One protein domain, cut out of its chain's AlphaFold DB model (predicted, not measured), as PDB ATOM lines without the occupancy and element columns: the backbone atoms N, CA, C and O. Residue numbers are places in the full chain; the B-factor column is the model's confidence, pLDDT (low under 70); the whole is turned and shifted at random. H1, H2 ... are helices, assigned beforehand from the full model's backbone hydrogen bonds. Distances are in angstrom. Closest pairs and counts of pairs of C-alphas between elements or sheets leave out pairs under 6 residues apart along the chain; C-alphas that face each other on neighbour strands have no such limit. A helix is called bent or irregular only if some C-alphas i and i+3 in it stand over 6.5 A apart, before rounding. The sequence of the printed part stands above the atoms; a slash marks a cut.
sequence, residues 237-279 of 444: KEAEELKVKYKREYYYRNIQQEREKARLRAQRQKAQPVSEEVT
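Overview. This is residues 237 to 279 of the 444 residues of an uncharacterized protein of Galerina marginata (strain CBS 339.88) (UniProt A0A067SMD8). Two helices of equal length, H1 and H2, meet near their ends in a wide, open L, with a corner at Asn 254, and a third, very short helix, H3, sits beyond the far end of H2 after a few residues of loop. No part folds back on another: residues 237 to 279 stand free, and the helices touch one another nowhere. The printed part has 43 residues with three named helices, H1, H2 and H3 in that order along the chain, and no named strand; the class is all helix. The whole is extended, with a radius of gyration of the C-alphas of 17.0 A, and the C-alphas span 50 by 23 by 9 A along their three main axes.

Along the chain. H1 and H2 are the longest helices, with 17 residues each. H1 covers residues 237 to 253 and measures 24.6 A from first to last C-alpha. It begins at C-alpha 237 at (16.375, 22.251, 20.878) and ends at C-alpha 253 at (39.129, 13.659, 17.178). H2 covers residues 255 to 271 and measures 24.1 A from first to last C-alpha, and its last C-alpha, that of Ala 271, is at (45.880, 17.177, -11.036). H3 covers residues 276 to 279, with 5.1 A from first to last C-alpha, and ends at C-alpha 279 at (41.455, 29.526, -15.994). No helix is bent or irregular.

Arrangement. H1 and H2 are close but not clearly touching, with 1 pair of C-alphas within 8 A. That closest pair is the C-alphas of Tyr 251 and Glu 258, 7.7 A apart. The lines of H1 and H2 are about perpendicular, at 73 degrees, and their centres are 23.7 A apart. H3 is apart from H2, although it follows H2 in the chain. H1 and H3 are apart as well. In H1 and H2 every pair of O of residue i and N of residue i+4 is within hydrogen-bond range. H3, with 4 residues, is too short for such a pair, and its 1 pair of O of residue i and N of residue i+3 is within range.

Size, cuts and confidence. The outline is a rod. The two C-alphas farthest apart are those of Glu 238 and Glu 276, at 50.6 A, and the first and last printed C-alphas, those of Lys 237 and Thr 279, are 45.2 A apart. The printed part has no cut. The link from H1 to H2, 1 residue, is tight, and so is the link from H2 to H3, 4 residues; no link is long. The mean pLDDT of the printed part is 95.2, and no printed residue is under 70.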
ATOM      1  N   LYS A 237      15.226  21.369  20.685       93.50
ATOM      2  CA  LYS A 237      16.375  22.251  20.878       93.50
ATOM      3  C   LYS A 237      17.583  21.532  21.494       93.50
ATOM      4  O   LYS A 237      18.683  21.637  20.960       93.50
ATOM      5  N   GLU A 238      17.393  20.769  22.568       93.88
ATOM      6  CA  GLU A 238      18.469  19.995  23.211       93.88
ATOM      7  C   GLU A 238      19.016  18.910  22.275       93.88
ATOM      8  O   GLU A 238      20.224  18.666  22.229       93.88
ATOM      9  N   ALA A 239      18.148  18.311  21.454       92.69
ATOM     10  CA  ALA A 239      18.568  17.355  20.434       92.69
ATOM     11  C   ALA A 239      19.470  17.997  19.358       92.69
ATOM     12  O   ALA A 239      20.430  17.369  18.901       92.69
ATOM     13  N   GLU A 240      19.205  19.241  18.947       95.19
ATOM     14  CA  GLU A 240      20.083  19.973  18.023       95.19
ATOM     15  C   GLU A 240      21.413  20.366  18.670       95.19
ATOM     16  O   GLU A 240      22.469  20.189  18.055       95.19
ATOM     17  N   GLU A 241      21.390  20.832  19.918       95.88
ATOM     18  CA  GLU A 241      22.603  21.189  20.658       95.88
ATOM     19  C   GLU A 241      23.525  19.971  20.849       95.88
ATOM     20  O   GLU A 241      24.734  20.059  20.600       95.88
ATOM     21  N   LEU A 242      22.959  18.802  21.167       95.44
ATOM     22  CA  LEU A 242      23.701  17.540  21.244       95.44
ATOM     23  C   LEU A 242      24.290  17.126  19.889       95.44
ATOM     24  O   LEU A 242      25.452  16.715  19.829       95.44
ATOM     25  N   LYS A 243      23.552  17.295  18.784       96.19
ATOM     26  CA  LYS A 243      24.073  17.029  17.428       96.19
ATOM     27  C   LYS A 243      25.249  17.941  17.080       96.19
ATOM     28  O   LYS A 243      26.224  17.477  16.482       96.19
ATOM     29  N   VAL A 244      25.180  19.225  17.434       96.94
ATOM     30  CA  VAL A 244      26.278  20.179  17.206       96.94
ATOM     31  C   VAL A 244      27.494  19.809  18.052       96.94
ATOM     32  O   VAL A 244      28.607  19.762  17.522       96.94
ATOM     33  N   LYS A 245      27.291  19.484  19.334       97.56
ATOM     34  CA  LYS A 245      28.364  19.060  20.242       97.56
ATOM     35  C   LYS A 245      29.056  17.792  19.739       97.56
ATOM     36  O   LYS A 245      30.278  17.784  19.602       97.56
ATOM     37  N   TYR A 246      28.281  16.780  19.351       97.12
ATOM     38  CA  TYR A 246      28.805  15.530  18.804       97.12
ATOM     39  C   TYR A 246      29.604  15.748  17.511       97.12
ATOM     40  O   TYR A 246      30.724  15.254  17.382       97.12
ATOM     41  N   LYS A 247      29.089  16.555  16.569       96.62
ATOM     42  CA  LYS A 247      29.835  16.919  15.349       96.62
ATOM     43  C   LYS A 247      31.155  17.606  15.686       96.62
ATOM     44  O   LYS A 247      32.177  17.307  15.074       96.62
ATOM     45  N   ARG A 248      31.144  18.518  16.656       96.94
ATOM     46  CA  ARG A 248      32.343  19.243  17.077       96.94
ATOM     47  C   ARG A 248      33.395  18.294  17.657       96.94
ATOM     48  O   ARG A 248      34.551  18.360  17.250       96.94
ATOM     49  N   GLU A 249      32.995  17.389  18.547       97.12
ATOM     50  CA  GLU A 249      33.882  16.369  19.125       97.12
ATOM     51  C   GLU A 249      34.429  15.409  18.062       97.12
ATOM     52  O   GLU A 249      35.624  15.109  18.065       97.12
ATOM     53  N   TYR A 250      33.596  15.002  17.100       96.56
ATOM     54  CA  TYR A 250      34.021  14.201  15.952       96.56
ATOM     55  C   TYR A 250      35.134  14.895  15.148       96.56
ATOM     56  O   TYR A 250      36.175  14.290  14.886       96.56
ATOM     57  N   TYR A 251      34.963  16.178  14.805       94.62
ATOM     58  CA  TYR A 251      35.982  16.931  14.064       94.62
ATOM     59  C   TYR A 251      37.270  17.139  14.862       94.62
ATOM     60  O   TYR A 251      38.350  17.106  14.275       94.62
ATOM     61  N   TYR A 252      37.183  17.325  16.181       96.19
ATOM     62  CA  TYR A 252      38.377  17.435  17.018       96.19
ATOM     63  C   TYR A 252      39.163  16.123  17.069       96.19
ATOM     64  O   TYR A 252      40.385  16.152  16.929       96.19
ATOM     65  N   ARG A 253      38.478  14.979  17.195       96.44
ATOM     66  CA  ARG A 253      39.129  13.659  17.178       96.44
ATOM     67  C   ARG A 253      39.743  13.332  15.811       96.44
ATOM     68  O   ARG A 253      40.831  12.771  15.756       96.44
ATOM     69  N   ASN A 254      39.102  13.755  14.719       96.88
ATOM     70  CA  ASN A 254      39.503  13.401  13.351       96.88
ATOM     71  C   ASN A 254      40.221  14.523  12.587       96.88
ATOM     72  O   ASN A 254      40.305  14.484  11.358       96.88
ATOM     73  N   ILE A 255      40.768  15.525  13.282       96.62
ATOM     74  CA  ILE A 255      41.332  16.714  12.629       96.62
ATOM     75  C   ILE A 255      42.465  16.382  11.647       96.62
ATOM     76  O   ILE A 255      42.580  17.022  10.604       96.62
ATOM     77  N   GLN A 256      43.281  15.366  11.945       96.56
ATOM     78  CA  GLN A 256      44.372  14.951  11.061       96.56
ATOM     79  C   GLN A 256      43.845  14.255   9.803       96.56
ATOM     80  O   GLN A 256      44.239  14.630   8.702       96.56
ATOM     81  N   GLN A 257      42.875  13.345   9.943       96.81
ATOM     82  CA  GLN A 257      42.233  12.692   8.799       96.81
ATOM     83  C   GLN A 257      41.523  13.709   7.897       96.81
ATOM     84  O   GLN A 257      41.615  13.629   6.674       96.81
ATOM     85  N   GLU A 258      40.845  14.704   8.473       95.31
ATOM     86  CA  GLU A 258      40.195  15.758   7.687       95.31
ATOM     87  C   GLU A 258      41.209  16.673   6.986       95.31
ATOM     88  O   GLU A 258      40.990  17.064   5.834       95.31
ATOM     89  N   ARG A 259      42.360  16.954   7.613       96.19
ATOM     90  CA  ARG A 259      43.482  17.654   6.965       96.19
ATOM     91  C   ARG A 259      44.068  16.840   5.811       96.19
ATOM     92  O   ARG A 259      44.310  17.405   4.746       96.19
ATOM     93  N   GLU A 260      44.262  15.537   5.978       97.69
ATOM     94  CA  GLU A 260      44.750  14.649   4.915       97.69
ATOM     95  C   GLU A 260      43.756  14.542   3.758       97.69
ATOM     96  O   GLU A 260      44.130  14.755   2.603       97.69
ATOM     97  N   LYS A 261      42.465  14.342   4.048       97.38
ATOM     98  CA  LYS A 261      41.404  14.394   3.030       97.38
ATOM     99  C   LYS A 261      41.367  15.745   2.316       97.38
ATOM    100  O   LYS A 261      41.116  15.794   1.112       97.38
ATOM    101  N   ALA A 262      41.595  16.856   3.020       95.94
ATOM    102  CA  ALA A 262      41.684  18.179   2.402       95.94
ATOM    103  C   ALA A 262      42.899  18.294   1.465       95.94
ATOM    104  O   ALA A 262      42.744  18.780   0.345       95.94
ATOM    105  N   ARG A 263      44.071  17.779   1.864       97.81
ATOM    106  CA  ARG A 263      45.266  17.717   1.001       97.81
ATOM    107  C   ARG A 263      45.017  16.871  -0.246       97.81
ATOM    108  O   ARG A 263      45.318  17.332  -1.341       97.81
ATOM    109  N   LEU A 264      44.406  15.694  -0.108       97.75
ATOM    110  CA  LEU A 264      44.068  14.826  -1.244       97.75
ATOM    111  C   LEU A 264      43.066  15.488  -2.197       97.75
ATOM    112  O   LEU A 264      43.223  15.400  -3.413       97.75
ATOM    113  N   ARG A 265      42.058  16.196  -1.673       96.75
ATOM    114  CA  ARG A 265      41.129  16.983  -2.503       96.75
ATOM    115  C   ARG A 265      41.853  18.094  -3.259       96.75
ATOM    116  O   ARG A 265      41.622  18.242  -4.454       96.75
ATOM    117  N   ALA A 266      42.750  18.822  -2.597       95.00
ATOM    118  CA  ALA A 266      43.558  19.854  -3.242       95.00
ATOM    119  C   ALA A 266      44.492  19.268  -4.315       95.00
ATOM    120  O   ALA A 266      44.604  19.831  -5.399       95.00
ATOM    121  N   GLN A 267      45.108  18.109  -4.060       96.19
ATOM    122  CA  GLN A 267      45.928  17.400  -5.045       96.19
ATOM    123  C   GLN A 267      45.104  16.952  -6.254       96.19
ATOM    124  O   GLN A 267      45.519  17.200  -7.379       96.19
ATOM    125  N   ARG A 268      43.912  16.371  -6.050       96.00
ATOM    126  CA  ARG A 268      43.003  15.996  -7.149       96.00
ATOM    127  C   ARG A 268      42.559  17.209  -7.963       96.00
ATOM    128  O   ARG A 268      42.530  17.137  -9.184       96.00
ATOM    129  N   GLN A 269      42.259  18.325  -7.300       90.19
ATOM    130  CA  GLN A 269      41.924  19.578  -7.980       90.19
ATOM    131  C   GLN A 269      43.106  20.152  -8.767       90.19
ATOM    132  O   GLN A 269      42.891  20.724  -9.827       90.19
ATOM    133  N   LYS A 270      44.340  19.993  -8.273       92.38
ATOM    134  CA  LYS A 270      45.557  20.413  -8.983       92.38
ATOM    135  C   LYS A 270      45.898  19.483 -10.154       92.38
ATOM    136  O   LYS A 270      46.436  19.949 -11.148       92.38
ATOM    137  N   ALA A 271      45.610  18.189 -10.019       92.44
ATOM    138  CA  ALA A 271      45.880  17.177 -11.036       92.44
ATOM    139  C   ALA A 271      44.846  17.166 -12.171       92.44
ATOM    140  O   ALA A 271      45.153  16.681 -13.255       92.44
ATOM    141  N   GLN A 272      43.630  17.678 -11.946       92.81
ATOM    142  CA  GLN A 272      42.674  17.865 -13.031       92.81
ATOM    143  C   GLN A 272      43.217  18.915 -14.011       92.81
ATOM    144  O   GLN A 272      43.426  20.057 -13.592       92.81
ATOM    145  N   PRO A 273      43.439  18.567 -15.293       86.69
ATOM    146  CA  PRO A 273      43.826  19.543 -16.296       86.69
ATOM    147  C   PRO A 273      42.668  20.528 -16.456       86.69
ATOM    148  O   PRO A 273      41.600  20.193 -16.969       86.69
ATOM    149  N   VAL A 274      42.849  21.737 -15.936       90.94
ATOM    150  CA  VAL A 274      41.889  22.820 -16.125       90.94
ATOM    151  C   VAL A 274      42.173  23.405 -17.498       90.94
ATOM    152  O   VAL A 274      43.289  23.862 -17.737       90.94
ATOM    153  N   SER A 275      41.185  23.382 -18.394       94.00
ATOM    154  CA  SER A 275      41.323  24.029 -19.699       94.00
ATOM    155  C   SER A 275      41.709  25.500 -19.524       94.00
ATOM    156  O   SER A 275      41.255  26.176 -18.595       94.00
ATOM    157  N   GLU A 276      42.553  26.010 -20.420       94.44
ATOM    158  CA  GLU A 276      43.015  27.401 -20.380       94.44
ATOM    159  C   GLU A 276      41.844  28.396 -20.409       94.44
ATOM    160  O   GLU A 276      41.847  29.396 -19.695       94.44
ATOM    161  N   GLU A 277      40.769  28.067 -21.126       94.69
ATOM    162  CA  GLU A 277      39.535  28.857 -21.140       94.69
ATOM    163  C   GLU A 277      38.908  29.003 -19.745       94.69
ATOM    164  O   GLU A 277      38.468  30.089 -19.357       94.69
ATOM    165  N   VAL A 278      38.903  27.933 -18.942       94.38
ATOM    166  CA  VAL A 278      38.332  27.956 -17.587       94.38
ATOM    167  C   VAL A 278      39.224  28.748 -16.633       94.38
ATOM    168  O   VAL A 278      38.713  29.433 -15.738       94.38
ATOM    169  N   THR A 279      40.548  28.708 -16.811       92.31
ATOM    170  CA  THR A 279      41.455  29.526 -15.994       92.31
ATOM    171  C   THR A 279      41.290  31.011 -16.314       92.31
ATOM    172  O   THR A 279      41.164  31.810 -15.380       92.31
TER     173      THR A 279